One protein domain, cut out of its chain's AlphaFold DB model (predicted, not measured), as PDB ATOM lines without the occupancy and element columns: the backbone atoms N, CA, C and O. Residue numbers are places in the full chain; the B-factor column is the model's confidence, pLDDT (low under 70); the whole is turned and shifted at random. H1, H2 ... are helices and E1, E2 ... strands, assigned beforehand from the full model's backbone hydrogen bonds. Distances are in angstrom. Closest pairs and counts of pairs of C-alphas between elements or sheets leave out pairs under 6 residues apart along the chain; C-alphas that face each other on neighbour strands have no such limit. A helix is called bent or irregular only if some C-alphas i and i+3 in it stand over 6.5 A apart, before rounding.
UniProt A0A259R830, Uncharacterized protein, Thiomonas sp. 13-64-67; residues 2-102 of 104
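AT A GLANCE: This is residues 2 to 102 of the 104 residues of an uncharacterized protein of Thiomonas sp. 13-64-67 (UniProt A0A259R830). Two long helices, H2 and H4, run side by side in opposite ways, and at the far end of the rod from them a two-stranded hairpin, E1 and E2, reaches away, with its tip, residues 43 to 48, sticking out. Short helices fold back at the other end: H1 packs on H2 and H4, H6 packs on H4, and H5 makes the turn between H4 and H6, while H3 leads from H2 into the hairpin. The printed part has 101 residues, with six named helices and two named strands in the order H1, H2, H3, E1, E2, H4, H5, H6; the sheet, E1 - E2, is antiparallel and the class is mostly helix. The whole is only just loose, close to extended, with a radius of gyration of the C-alphas of 19.0 A, and spans 67 by 28 by 18 A.

IN THESE COORDINATES: Find C-alpha 2 at (-3.451, 37.256, 25.636), where H1 begins; it runs to residue 8. H2, residues 10 to 28, covers 24.1 A and is irregular, with C-alphas 25 and 28 standing 7.3 A apart. Next come H3, residues 32 to 38, and the strands E1, residues 39 to 43, and E2, residues 48 to 52, 12.7 A and 13.5 A long. Find C-alpha 60 at (-18.691, 23.625, 44.498); from there H4 runs 35.0 A to residue 83. H5 is residues 85 to 90, and H6, residues 93 to 100, ends at C-alpha 100 at (-22.154, 43.261, 36.490).

HOW THE PARTS SIT: Look first at H2 and H4, the hubs: they touch, closest at the C-alphas of Ala 16 and Cys 75, 6.4 A, at a shallow tilt of 29 degrees, opposite ways, H4 with residues 68 to 79 alone. H1 and H2 form a helical hairpin, closest at the C-alphas of Ala 6 and Gly 13, 3.9 A. H1 touches H4 at a steep tilt of 40 degrees, closest at the C-alphas of Ala 5 and Leu 79, 6.9 A. H6 touches H4 at a shallow tilt of 31 degrees, opposite ways, closest at the C-alphas of Val 74 and Leu 97, 7.1 A. H5 is close to but not clearly touching H4, with the C-alphas of Arg 81 and Phe 88 at 5.9 A. H3 touches H2 only at the corner, closest at the C-alphas of Gly 27 and Ala 34, 4.9 A. In the hairpin E1 and E2, N 40 and O 51 are 2.8 A apart, within hydrogen-bond range. H1, H4, H5 and H6 have every O i to N i+4 pair within range; H2 has 14 of 15 and H3 2 of 3.

THE WHOLE: The C-alphas of Asp 46 and Gly 86, the two farthest apart, are 67.7 A from each other. The printed part has no cut and no long link; E2 to H4, seven residues, is short, and the other links are tight. No printed residue is under 70 in pLDDT.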
ATOM      1  N   LEU A   2      -3.480  36.454  24.392       87.19
ATOM      2  CA  LEU A   2      -3.451  37.256  25.636       87.19
ATOM      3  C   LEU A   2      -2.586  38.530  25.554       87.19
ATOM      4  O   LEU A   2      -2.998  39.579  26.034       87.19
ATOM      5  N   ASN A   3      -1.445  38.484  24.856       90.19
ATOM      6  CA  ASN A   3      -0.623  39.682  24.618       90.19
ATOM      7  C   ASN A   3      -1.379  40.780  23.850       90.19
ATOM      8  O   ASN A   3      -1.142  41.960  24.073       90.19
ATOM      9  N   LEU A   4      -2.305  40.394  22.965       89.94
ATOM     10  CA  LEU A   4      -3.134  41.349  22.232       89.94
ATOM     11  C   LEU A   4      -4.177  41.987  23.155       89.94
ATOM     12  O   LEU A   4      -4.404  43.185  23.062       89.94
ATOM     13  N   ALA A   5      -4.765  41.214  24.074       90.75
ATOM     14  CA  ALA A   5      -5.687  41.750  25.073       90.75
ATOM     15  C   ALA A   5      -5.006  42.816  25.944       90.75
ATOM     16  O   ALA A   5      -5.552  43.900  26.103       90.75
ATOM     17  N   ALA A   6      -3.781  42.551  26.411       93.25
ATOM     18  CA  ALA A   6      -2.990  43.523  27.170       93.25
ATOM     19  C   ALA A   6      -2.599  44.766  26.353       93.25
ATOM     20  O   ALA A   6      -2.508  45.857  26.909       93.25
ATOM     21  N   ALA A   7      -2.383  44.616  25.042       93.56
ATOM     22  CA  ALA A   7      -2.115  45.742  24.151       93.56
ATOM     23  C   ALA A   7      -3.360  46.616  23.906       93.56
ATOM     24  O   ALA A   7      -3.223  47.820  23.710       93.56
ATOM     25  N   VAL A   8      -4.559  46.021  23.912       92.50
ATOM     26  CA  VAL A   8      -5.838  46.740  23.782       92.50
ATOM     27  C   VAL A   8      -6.192  47.463  25.082       92.50
ATOM     28  O   VAL A   8      -6.553  48.635  25.048       92.50
ATOM     29  N   ASP A   9      -6.085  46.775  26.218       93.81
ATOM     30  CA  ASP A   9      -6.294  47.345  27.547       93.81
ATOM     31  C   ASP A   9      -5.470  46.564  28.578       93.81
ATOM     32  O   ASP A   9      -5.655  45.360  28.766       93.81
ATOM     33  N   ALA A  10      -4.553  47.248  29.264       94.00
ATOM     34  CA  ALA A  10      -3.648  46.605  30.212       94.00
ATOM     35  C   ALA A  10      -4.381  45.999  31.423       94.00
ATOM     36  O   ALA A  10      -3.979  44.950  31.928       94.00
ATOM     37  N   THR A  11      -5.463  46.637  31.875       92.06
ATOM     38  CA  THR A  11      -6.227  46.194  33.047       92.06
ATOM     39  C   THR A  11      -7.049  44.964  32.694       92.06
ATOM     40  O   THR A  11      -6.956  43.936  33.363       92.06
ATOM     41  N   GLU A  12      -7.820  45.032  31.608       92.19
ATOM     42  CA  GLU A  12      -8.637  43.904  31.156       92.19
ATOM     43  C   GLU A  12      -7.765  42.749  30.649       92.19
ATOM     44  O   GLU A  12      -8.102  41.585  30.856       92.19
ATOM     45  N   GLY A  13      -6.605  43.042  30.055       94.69
ATOM     46  CA  GLY A  13      -5.620  42.039  29.660       94.69
ATOM     47  C   GLY A  13      -5.024  41.272  30.843       94.69
ATOM     48  O   GLY A  13      -4.843  40.056  30.750       94.69
ATOM     49  N   ALA A  14      -4.769  41.941  31.973       94.62
ATOM     50  CA  ALA A  14      -4.332  41.272  33.199       94.62
ATOM     51  C   ALA A  14      -5.419  40.336  33.753       94.62
ATOM     52  O   ALA A  14      -5.123  39.199  34.122       94.62
ATOM     53  N   VAL A  15      -6.683  40.775  33.739       94.19
ATOM     54  CA  VAL A  15      -7.831  39.939  34.132       94.19
ATOM     55  C   VAL A  15      -7.984  38.740  33.194       94.19
ATOM     56  O   VAL A  15      -8.149  37.617  33.662       94.19
ATOM     57  N   ALA A  16      -7.869  38.945  31.880       95.44
ATOM     58  CA  ALA A  16      -7.938  37.869  30.895       95.44
ATOM     59  C   ALA A  16      -6.851  36.811  31.128       95.44
ATOM     60  O   ALA A  16      -7.123  35.615  31.030       95.44
ATOM     61  N   LYS A  17      -5.627  37.242  31.465       96.12
ATOM     62  CA  LYS A  17      -4.528  36.334  31.804       96.12
ATOM     63  C   LYS A  17      -4.831  35.529  33.070       96.12
ATOM     64  O   LYS A  17      -4.687  34.312  33.043       96.12
ATOM     65  N   LEU A  18      -5.295  36.191  34.131       95.19
ATOM     66  CA  LEU A  18      -5.662  35.527  35.383       95.19
ATOM     67  C   LEU A  18      -6.750  34.469  35.160       95.19
ATOM     68  O   LEU A  18      -6.596  33.331  35.591       95.19
ATOM     69  N   LEU A  19      -7.830  34.827  34.459       95.06
ATOM     70  CA  LEU A  19      -8.927  33.902  34.168       95.06
ATOM     71  C   LEU A  19      -8.456  32.721  33.313       95.06
ATOM     72  O   LEU A  19      -8.864  31.588  33.551       95.06
ATOM     73  N   TYR A  20      -7.574  32.966  32.343       94.88
ATOM     74  CA  TYR A  20      -6.992  31.904  31.528       94.88
ATOM     75  C   TYR A  20      -6.204  30.900  32.383       94.88
ATOM     76  O   TYR A  20      -6.470  29.702  32.316       94.88
ATOM     77  N   GLU A  21      -5.297  31.378  33.237       94.19
ATOM     78  CA  GLU A  21      -4.514  30.525  34.144       94.19
ATOM     79  C   GLU A  21      -5.424  29.752  35.114       94.19
ATOM     80  O   GLU A  21      -5.313  28.534  35.223       94.19
ATOM     81  N   GLN A  22      -6.423  30.414  35.705       92.56
ATOM     82  CA  GLN A  22      -7.400  29.765  36.589       92.56
ATOM     83  C   GLN A  22      -8.179  28.640  35.898       92.56
ATOM     84  O   GLN A  22      -8.454  27.603  36.511       92.56
ATOM     85  N   THR A  23      -8.546  28.814  34.623       93.06
ATOM     86  CA  THR A  23      -9.231  27.752  33.875       93.06
ATOM     87  C   THR A  23      -8.318  26.556  33.622       93.06
ATOM     88  O   THR A  23      -8.788  25.423  33.713       93.06
ATOM     89  N   ILE A  24      -7.021  26.778  33.375       92.38
ATOM     90  CA  ILE A  24      -6.031  25.699  33.254       92.38
ATOM     91  C   ILE A  24      -5.957  24.918  34.558       92.38
ATOM     92  O   ILE A  24      -6.149  23.703  34.531       92.38
ATOM     93  N   ASP A  25      -5.762  25.607  35.682       90.19
ATOM     94  CA  ASP A  25      -5.663  24.979  37.003       90.19
ATOM     95  C   ASP A  25      -6.918  24.159  37.336       90.19
ATOM     96  O   ASP A  25      -6.832  23.090  37.941       90.19
ATOM     97  N   SER A  26      -8.082  24.611  36.861       89.00
ATOM     98  CA  SER A  26      -9.382  23.951  37.052       89.00
ATOM     99  C   SER A  26      -9.698  22.853  36.027       89.00
ATOM    100  O   SER A  26     -10.819  22.351  35.992       89.00
ATOM    101  N   GLY A  27      -8.745  22.466  35.174       88.00
ATOM    102  CA  GLY A  27      -8.906  21.315  34.279       88.00
ATOM    103  C   GLY A  27      -9.342  21.637  32.852       88.00
ATOM    104  O   GLY A  27      -9.651  20.712  32.102       88.00
ATOM    105  N   ALA A  28      -9.319  22.907  32.421       87.31
ATOM    106  CA  ALA A  28      -9.498  23.248  31.001       87.31
ATOM    107  C   ALA A  28      -8.414  22.611  30.114       87.31
ATOM    108  O   ALA A  28      -8.624  22.397  28.921       87.31
ATOM    109  N   HIS A  29      -7.270  22.275  30.712       86.31
ATOM    110  CA  HIS A  29      -6.273  21.377  30.149       86.31
ATOM    111  C   HIS A  29      -6.109  20.152  31.057       86.31
ATOM    112  O   HIS A  29      -6.190  20.307  32.280       86.31
ATOM    113  N   PRO A  30      -5.827  18.960  30.492       82.75
ATOM    114  CA  PRO A  30      -5.511  17.783  31.291       82.75
ATOM    115  C   PRO A  30      -4.371  18.091  32.264       82.75
ATOM    116  O   PRO A  30      -3.257  18.399  31.844       82.75
ATOM    117  N   ASN A  31      -4.662  18.033  33.561       86.12
ATOM    118  CA  ASN A  31      -3.674  18.228  34.609       86.12
ATOM    119  C   ASN A  31      -4.022  17.382  35.841       86.12
ATOM    120  O   ASN A  31      -5.189  17.098  36.121       86.12
ATOM    121  N   GLU A  32      -2.986  16.956  36.562       84.00
ATOM    122  CA  GLU A  32      -3.129  16.048  37.701       84.00
ATOM    123  C   GLU A  32      -3.891  16.697  38.860       84.00
ATOM    124  O   GLU A  32      -4.671  16.023  39.527       84.00
ATOM    125  N   LEU A  33      -3.730  18.007  39.072       81.12
ATOM    126  CA  LEU A  33      -4.377  18.726  40.170       81.12
ATOM    127  C   LEU A  33      -5.905  18.726  40.020       81.12
ATOM    128  O   LEU A  33      -6.606  18.356  40.961       81.12
ATOM    129  N   ALA A  34      -6.423  19.051  38.837       81.94
ATOM    130  CA  ALA A  34      -7.850  19.032  38.531       81.94
ATOM    131  C   ALA A  34      -8.439  17.615  38.600       81.94
ATOM    132  O   ALA A  34      -9.552  17.420  39.094       81.94
ATOM    133  N   LEU A  35      -7.680  16.598  38.170       82.06
ATOM    134  CA  LEU A  35      -8.096  15.204  38.328       82.06
ATOM    135  C   LEU A  35      -8.219  14.833  39.812       82.06
ATOM    136  O   LEU A  35      -9.237  14.281  40.227       82.06
ATOM    137  N   MET A  36      -7.209  15.163  40.621       83.62
ATOM    138  CA  MET A  36      -7.205  14.853  42.053       83.62
ATOM    139  C   MET A  36      -8.315  15.584  42.818       83.62
ATOM    140  O   MET A  36      -8.855  15.020  43.766       83.62
ATOM    141  N   GLN A  37      -8.713  16.787  42.393       78.88
ATOM    142  CA  GLN A  37      -9.818  17.541  43.006       78.88
ATOM    143  C   GLN A  37     -11.179  16.835  42.903       78.88
ATOM    144  O   GLN A  37     -12.041  17.042  43.756       78.88
ATOM    145  N   THR A  38     -11.383  15.997  41.885       78.25
ATOM    146  CA  THR A  38     -12.655  15.285  41.657       78.25
ATOM    147  C   THR A  38     -12.595  13.805  42.041       78.25
ATOM    148  O   THR A  38     -13.605  13.098  41.969       78.25
ATOM    149  N   LEU A  39     -11.419  13.320  42.458       86.62
ATOM    150  CA  LEU A  39     -11.170  11.917  42.756       86.62
ATOM    151  C   LEU A  39     -11.512  11.586  44.213       86.62
ATOM    152  O   LEU A  39     -10.889  12.060  45.158       86.62
ATOM    153  N   GLN A  40     -12.471  10.688  44.402       84.81
ATOM    154  CA  GLN A  40     -12.806  10.111  45.696       84.81
ATOM    155  C   GLN A  40     -12.073   8.784  45.880       84.81
ATOM    156  O   GLN A  40     -12.327   7.810  45.163       84.81
ATOM    157  N   ILE A  41     -11.188   8.730  46.875       89.31
ATOM    158  CA  ILE A  41     -10.431   7.525  47.226       89.31
ATOM    159  C   ILE A  41     -11.061   6.897  48.466       89.31
ATOM    160  O   ILE A  41     -10.945   7.420  49.570       89.31
ATOM    161  N   ASN A  42     -11.705   5.747  48.289       88.44
ATOM    162  CA  ASN A  42     -12.290   4.977  49.382       88.44
ATOM    163  C   ASN A  42     -11.397   3.768  49.675       88.44
ATOM    164  O   ASN A  42     -11.219   2.910  48.810       88.44
ATOM    165  N   LYS A  43     -10.831   3.697  50.883       90.44
ATOM    166  CA  LYS A  43      -9.975   2.585  51.324       90.44
ATOM    167  C   LYS A  43     -10.739   1.698  52.311       90.44
ATOM    168  O   LYS A  43     -11.264   2.208  53.297       90.44
ATOM    169  N   SER A  44     -10.782   0.391  52.069       90.25
ATOM    170  CA  SER A  44     -11.177  -0.625  53.058       90.25
ATOM    171  C   SER A  44     -10.055  -1.647  53.254       90.25
ATOM    172  O   SER A  44      -9.020  -1.559  52.595       90.25
ATOM    173  N   ALA A  45     -10.226  -2.584  54.192       88.62
ATOM    174  CA  ALA A  45      -9.172  -3.516  54.618       88.62
ATOM    175  C   ALA A  45      -8.588  -4.384  53.480       88.62
ATOM    176  O   ALA A  45      -7.460  -4.850  53.579       88.62
ATOM    177  N   ASP A  46      -9.346  -4.577  52.405       93.25
ATOM    178  CA  ASP A  46      -9.098  -5.501  51.298       93.25
ATOM    179  C   ASP A  46      -9.104  -4.834  49.909       93.25
ATOM    180  O   ASP A  46      -8.728  -5.461  48.920       93.25
ATOM    181  N   ARG A  47      -9.527  -3.565  49.803       92.31
ATOM    182  CA  ARG A  47      -9.664  -2.863  48.515       92.31
ATOM    183  C   ARG A  47      -9.446  -1.360  48.628       92.31
ATOM    184  O   ARG A  47      -9.773  -0.719  49.626       92.31
ATOM    185  N   ILE A  48      -8.973  -0.785  47.528       93.38
ATOM    186  CA  ILE A  48      -8.942   0.659  47.301       93.38
ATOM    187  C   ILE A  48      -9.808   0.933  46.073       93.38
ATOM    188  O   ILE A  48      -9.574   0.364  45.008       93.38
ATOM    189  N   ALA A  49     -10.818   1.785  46.224       91.19
ATOM    190  CA  ALA A  49     -11.708   2.194  45.146       91.19
ATOM    191  C   ALA A  49     -11.496   3.672  44.815       91.19
ATOM    192  O   ALA A  49     -11.614   4.536  45.686       91.19
ATOM    193  N   PHE A  50     -11.239   3.946  43.540       90.56
ATOM    194  CA  PHE A  50     -11.136   5.289  42.980       90.56
ATOM    195  C   PHE A  50     -12.430   5.605  42.233       90.56
ATOM    196  O   PHE A  50     -12.823   4.859  41.336       90.56
ATOM    197  N   LYS A  51     -13.114   6.682  42.617       87.50
ATOM    198  CA  LYS A  51     -14.325   7.161  41.941       87.50
ATOM    199  C   LYS A  51     -14.108   8.592  41.479       87.50
ATOM    200  O   LYS A  51     -13.561   9.389  42.226       87.50
ATOM    201  N   SER A  52     -14.562   8.917  40.278       84.44
ATOM    202  CA  SER A  52     -14.612  10.290  39.777       84.44
ATOM    203  C   SER A  52     -16.022  10.555  39.262       84.44
ATOM    204  O   SER A  52     -16.619   9.697  38.600       84.44
ATOM    205  N   ASN A  53     -16.575  11.712  39.615       77.00
ATOM    206  CA  ASN A  53     -17.884  12.129  39.134       77.00
ATOM    207  C   ASN A  53     -17.738  12.679  37.715       77.00
ATOM    208  O   ASN A  53     -17.148  13.734  37.516       77.00
ATOM    209  N   TYR A  54     -18.296  11.971  36.732       75.56
ATOM    210  CA  TYR A  54     -18.257  12.407  35.332       75.56
ATOM    211  C   TYR A  54     -19.258  13.535  35.032       75.56
ATOM    212  O   TYR A  54     -18.960  14.458  34.282       75.56
ATOM    213  N   LEU A  55     -20.448  13.470  35.635       81.00
ATOM    214  CA  LEU A  55     -21.463  14.520  35.580       81.00
ATOM    215  C   LEU A  55     -21.777  14.948  37.001       81.00
ATOM    216  O   LEU A  55     -22.399  14.201  37.761       81.00
ATOM    217  N   ASP A  56     -21.314  16.138  37.350       75.94
ATOM    218  CA  ASP A  56     -21.490  16.661  38.690       75.94
ATOM    219  C   ASP A  56     -22.899  17.237  38.874       75.94
ATOM    220  O   ASP A  56     -23.457  17.859  37.964       75.94
ATOM    221  N   LYS A  57     -23.490  17.025  40.052       77.50
ATOM    222  CA  LYS A  57     -24.787  17.607  40.423       77.50
ATOM    223  C   LYS A  57     -24.593  18.454  41.667       77.50
ATOM    224  O   LYS A  57     -24.264  17.919  42.717       77.50
ATOM    225  N   ASP A  58     -24.834  19.752  41.508       74.50
ATOM    226  CA  ASP A  58     -24.843  20.748  42.582       74.50
ATOM    227  C   ASP A  58     -23.585  20.705  43.472       74.50
ATOM    228  O   ASP A  58     -23.637  20.489  44.682       74.50
ATOM    229  N   SER A  59     -22.419  20.858  42.837       85.25
ATOM    230  CA  SER A  59     -21.126  20.868  43.519       85.25
ATOM    231  C   SER A  59     -20.493  22.257  43.549       85.25
ATOM    232  O   SER A  59     -20.794  23.144  42.739       85.25
ATOM    233  N   GLY A  60     -19.540  22.435  44.467       85.50
ATOM    234  CA  GLY A  60     -18.691  23.625  44.498       85.50
ATOM    235  C   GLY A  60     -17.889  23.805  43.205       85.50
ATOM    236  O   GLY A  60     -17.747  24.932  42.737       85.50
ATOM    237  N   ALA A  61     -17.437  22.709  42.582       84.94
ATOM    238  CA  ALA A  61     -16.712  22.745  41.312       84.94
ATOM    239  C   ALA A  61     -17.601  23.250  40.165       84.94
ATOM    240  O   ALA A  61     -17.188  24.125  39.406       84.94
ATOM    241  N   LEU A  62     -18.850  22.777  40.085       87.81
ATOM    242  CA  LEU A  62     -19.822  23.269  39.107       87.81
ATOM    243  C   LEU A  62     -20.151  24.751  39.339       87.81
ATOM    244  O   LEU A  62     -20.180  25.536  38.393       87.81
ATOM    245  N   SER A  63     -20.347  25.150  40.597       91.25
ATOM    246  CA  SER A  63     -20.617  26.546  40.963       91.25
ATOM    247  C   SER A  63     -19.459  27.473  40.580       91.25
ATOM    248  O   SER A  63     -19.680  28.539  39.999       91.25
ATOM    249  N   ALA A  64     -18.220  27.053  40.851       90.06
ATOM    250  CA  ALA A  64     -17.018  27.770  40.445       90.06
ATOM    251  C   ALA A  64     -16.920  27.865  38.917       90.06
ATOM    252  O   ALA A  64     -16.740  28.959  38.392       90.06
ATOM    253  N   ALA A  65     -17.141  26.762  38.195       90.56
ATOM    254  CA  ALA A  65     -17.110  26.744  36.735       90.56
ATOM    255  C   ALA A  65     -18.139  27.704  36.111       90.56
ATOM    256  O   ALA A  65     -17.806  28.452  35.190       90.56
ATOM    257  N   LEU A  66     -19.371  27.741  36.630       92.25
ATOM    258  CA  LEU A  66     -20.410  28.670  36.171       92.25
ATOM    259  C   LEU A  66     -20.021  30.129  36.430       92.25
ATOM    260  O   LEU A  66     -20.140  30.969  35.534       92.25
ATOM    261  N   LYS A  67     -19.506  30.430  37.629       93.44
ATOM    262  CA  LYS A  67     -19.024  31.774  37.965       93.44
ATOM    263  C   LYS A  67     -17.874  32.198  37.050       93.44
ATOM    264  O   LYS A  67     -17.933  33.277  36.462       93.44
ATOM    265  N   THR A  68     -16.859  31.353  36.890       94.56
ATOM    266  CA  THR A  68     -15.701  31.636  36.033       94.56
ATOM    267  C   THR A  68     -16.112  31.797  34.575       94.56
ATOM    268  O   THR A  68     -15.630  32.702  33.899       94.56
ATOM    269  N   THR A  69     -17.085  31.019  34.098       95.00
ATOM    270  CA  THR A  69     -17.654  31.191  32.752       95.00
ATOM    271  C   THR A  69     -18.265  32.584  32.577       95.00
ATOM    272  O   THR A  69     -18.001  33.260  31.579       95.00
ATOM    273  N   ALA A  70     -19.036  33.059  33.560       95.06
ATOM    274  CA  ALA A  70     -19.602  34.406  33.533       95.06
ATOM    275  C   ALA A  70     -18.514  35.499  33.574       95.06
ATOM    276  O   ALA A  70     -18.586  36.463  32.809       95.06
ATOM    277  N   GLN A  71     -17.478  35.329  34.405       94.75
ATOM    278  CA  GLN A  71     -16.324  36.236  34.469       94.75
ATOM    279  C   GLN A  71     -15.594  36.328  33.118       94.75
ATOM    280  O   GLN A  71     -15.299  37.432  32.657       94.75
ATOM    281  N   VAL A  72     -15.358  35.195  32.446       95.19
ATOM    282  CA  VAL A  72     -14.739  35.148  31.109       95.19
ATOM    283  C   VAL A  72     -15.596  35.891  30.083       95.19
ATOM    284  O   VAL A  72     -15.070  36.710  29.327       95.19
ATOM    285  N   GLY A  73     -16.915  35.674  30.084       94.62
ATOM    286  CA  GLY A  73     -17.835  36.388  29.194       94.62
ATOM    287  C   GLY A  73     -17.808  37.906  29.402       94.62
ATOM    288  O   GLY A  73     -17.727  38.668  28.438       94.62
ATOM    289  N   VAL A  74     -17.806  38.359  30.657       94.56
ATOM    290  CA  VAL A  74     -17.716  39.786  31.000       94.56
ATOM    291  C   VAL A  74     -16.364  40.385  30.612       94.56
ATOM    292  O   VAL A  74     -16.332  41.472  30.036       94.56
ATOM    293  N   CYS A  75     -15.260  39.675  30.847       94.06
ATOM    294  CA  CYS A  75     -13.926  40.101  30.421       94.06
ATOM    295  C   CYS A  75     -13.846  40.267  28.891       94.06
ATOM    296  O   CYS A  75     -13.357  41.286  28.395       94.06
ATOM    297  N   ALA A  76     -14.410  39.324  28.130       93.81
ATOM    298  CA  ALA A  76     -14.471  39.415  26.671       93.81
ATOM    299  C   ALA A  76     -15.283  40.634  26.198       93.81
ATOM    300  O   ALA A  76     -14.838  41.378  25.321       93.81
ATOM    301  N   LEU A  77     -16.447  40.889  26.808       94.81
ATOM    302  CA  LEU A  77     -17.261  42.072  26.506       94.81
ATOM    303  C   LEU A  77     -16.536  43.379  26.845       94.81
ATOM    304  O   LEU A  77     -16.646  44.345  26.092       94.81
ATOM    305  N   SER A  78     -15.770  43.408  27.935       93.81
ATOM    306  CA  SER A  78     -14.914  44.540  28.300       93.81
ATOM    307  C   SER A  78     -13.887  44.859  27.220       93.81
ATOM    308  O   SER A  78     -13.790  46.008  26.793       93.81
ATOM    309  N   LEU A  79     -13.176  43.849  26.713       93.62
ATOM    310  CA  LEU A  79     -12.215  44.033  25.623       93.62
ATOM    311  C   LEU A  79     -12.908  44.511  24.337       93.62
ATOM    312  O   LEU A  79     -12.435  45.437  23.679       93.62
ATOM    313  N   PHE A  80     -14.072  43.951  23.995       93.94
ATOM    314  CA  PHE A  80     -14.838  44.407  22.831       93.94
ATOM    315  C   PHE A  80     -15.377  45.827  22.968       93.94
ATOM    316  O   PHE A  80     -15.441  46.540  21.967       93.94
ATOM    317  N   ARG A  81     -15.720  46.274  24.179       94.81
ATOM    318  CA  ARG A  81     -16.125  47.661  24.424       94.81
ATOM    319  C   ARG A  81     -15.011  48.645  24.071       94.81
ATOM    320  O   ARG A  81     -15.318  49.710  23.544       94.81
ATOM    321  N   VAL A  82     -13.750  48.299  24.338       93.00
ATOM    322  CA  VAL A  82     -12.592  49.138  23.982       93.00
ATOM    323  C   VAL A  82     -12.451  49.256  22.463       93.00
ATOM    324  O   VAL A  82     -12.191  50.339  21.951       93.00
ATOM    325  N   ILE A  83     -12.695  48.164  21.736       92.44
ATOM    326  CA  ILE A  83     -12.595  48.127  20.269       92.44
ATOM    327  C   ILE A  83     -13.795  48.825  19.603       92.44
ATOM    328  O   ILE A  83     -13.636  49.527  18.606       92.44
ATOM    329  N   TYR A  84     -15.003  48.664  20.154       94.50
ATOM    330  CA  TYR A  84     -16.259  49.146  19.562       94.50
ATOM    331  C   TYR A  84     -17.073  50.048  20.510       94.50
ATOM    332  O   TYR A  84     -18.261  49.785  20.750       94.50
ATOM    333  N   PRO A  85     -16.505  51.155  21.022       94.44
ATOM    334  CA  PRO A  85     -17.133  51.947  22.080       94.44
ATOM    335  C   PRO A  85     -18.487  52.536  21.664       94.44
ATOM    336  O   PRO A  85     -19.435  52.535  22.448       94.44
ATOM    337  N   GLY A  86     -18.622  52.975  20.407       96.12
ATOM    338  CA  GLY A  86     -19.875  53.535  19.890       96.12
ATOM    339  C   GLY A  86     -21.041  52.541  19.929       96.12
ATOM    340  O   GLY A  86     -22.132  52.894  20.369       96.12
ATOM    341  N   ARG A  87     -20.810  51.279  19.541       95.25
ATOM    342  CA  ARG A  87     -21.847  50.230  19.554       95.25
ATOM    343  C   ARG A  87     -22.303  49.917  20.976       95.25
ATOM    344  O   ARG A  87     -23.502  49.866  21.232       95.25
ATOM    345  N   PHE A  88     -21.356  49.778  21.902       96.25
ATOM    346  CA  PHE A  88     -21.653  49.507  23.310       96.25
ATOM    347  C   PHE A  88     -22.426  50.646  23.980       96.25
ATOM    348  O   PHE A  88     -23.316  50.383  24.788       96.25
ATOM    349  N   ASN A  89     -22.121  51.898  23.626       94.56
ATOM    350  CA  ASN A  89     -22.845  53.061  24.135       94.56
ATOM    351  C   ASN A  89     -24.266  53.151  23.562       94.56
ATOM    352  O   ASN A  89     -25.206  53.318  24.331       94.56
ATOM    353  N   ILE A  90     -24.442  52.974  22.245       95.94
ATOM    354  CA  ILE A  90     -25.769  52.994  21.596       95.94
ATOM    355  C   ILE A  90     -26.690  51.917  22.181       95.94
ATOM    356  O   ILE A  90     -27.874  52.156  22.389       95.94
ATOM    357  N   MET A  91     -26.146  50.734  22.466       95.06
ATOM    358  CA  MET A  91     -26.910  49.618  23.028       95.06
ATOM    359  C   MET A  91     -27.104  49.711  24.553       95.06
ATOM    360  O   MET A  91     -27.721  48.823  25.134       95.06
ATOM    361  N   GLY A  92     -26.541  50.723  25.228       92.62
ATOM    362  CA  GLY A  92     -26.588  50.851  26.691       92.62
ATOM    363  C   GLY A  92     -25.797  49.775  27.456       92.62
ATOM    364  O   GLY A  92     -25.884  49.678  28.680       92.62
ATOM    365  N   VAL A  93     -24.995  48.966  26.758       94.00
ATOM    366  CA  VAL A  93     -24.247  47.838  27.340       94.00
ATOM    367  C   VAL A  93     -23.097  48.331  28.213       94.00
ATOM    368  O   VAL A  93     -22.748  47.669  29.184       94.00
ATOM    369  N   THR A  94     -22.536  49.508  27.925       93.06
ATOM    370  CA  THR A  94     -21.470  50.116  28.738       93.06
ATOM    371  C   THR A  94     -21.840  50.201  30.224       93.06
ATOM    372  O   THR A  94     -21.038  49.827  31.083       93.06
ATOM    373  N   ASP A  95     -23.047  50.670  30.540       91.00
ATOM    374  CA  ASP A  95     -23.475  50.845  31.931       91.00
ATOM    375  C   ASP A  95     -23.861  49.520  32.583       91.00
ATOM    376  O   ASP A  95     -23.538  49.295  33.752       91.00
ATOM    377  N   LEU A  96     -24.492  48.621  31.821       90.81
ATOM    378  CA  LEU A  96     -24.784  47.263  32.272       90.81
ATOM    379  C   LEU A  96     -23.494  46.524  32.647       90.81
ATOM    380  O   LEU A  96     -23.400  45.969  33.740       90.81
ATOM    381  N   LEU A  97     -22.483  46.584  31.776       92.25
ATOM    382  CA  LEU A  97     -21.189  45.937  31.971       92.25
ATOM    383  C   LEU A  97     -20.491  46.442  33.239       92.25
ATOM    384  O   LEU A  97     -19.954  45.650  34.012       92.25
ATOM    385  N   ARG A  98     -20.561  47.754  33.503       88.88
ATOM    386  CA  ARG A  98     -20.007  48.355  34.725       88.88
ATOM    387  C   ARG A  98     -20.657  47.794  35.992       88.88
ATOM    388  O   ARG A  98     -19.963  47.592  36.980       88.88
ATOM    389  N   ARG A  99     -21.971  47.542  35.970       88.56
ATOM    390  CA  ARG A  99     -22.707  47.005  37.126       88.56
ATOM    391  C   ARG A  99     -22.376  45.538  37.381       88.56
ATOM    392  O   ARG A  99     -22.106  45.171  38.518       88.56
ATOM    393  N   VAL A 100     -22.370  44.711  36.335       88.56
ATOM    394  CA  VAL A 100     -22.154  43.261  36.490       88.56
ATOM    395  C   VAL A 100     -20.711  42.909  36.859       88.56
ATOM    396  O   VAL A 100     -20.507  41.928  37.564       88.56
ATOM    397  N   LYS A 101     -19.717  43.734  36.483       86.69
ATOM    398  CA  LYS A 101     -18.309  43.532  36.882       86.69
ATOM    399  C   LYS A 101     -18.066  43.573  38.391       86.69
ATOM    400  O   LYS A 101     -17.065  43.040  38.836       86.69
ATOM    401  N   VAL A 102     -18.925  44.228  39.174       80.44
ATOM    402  CA  VAL A 102     -18.722  44.344  40.631       80.44
ATOM    403  C   VAL A 102     -19.065  43.036  41.354       80.44
ATOM    404  O   VAL A 102     -18.513  42.761  42.413       80.44
TER     405      VAL A 102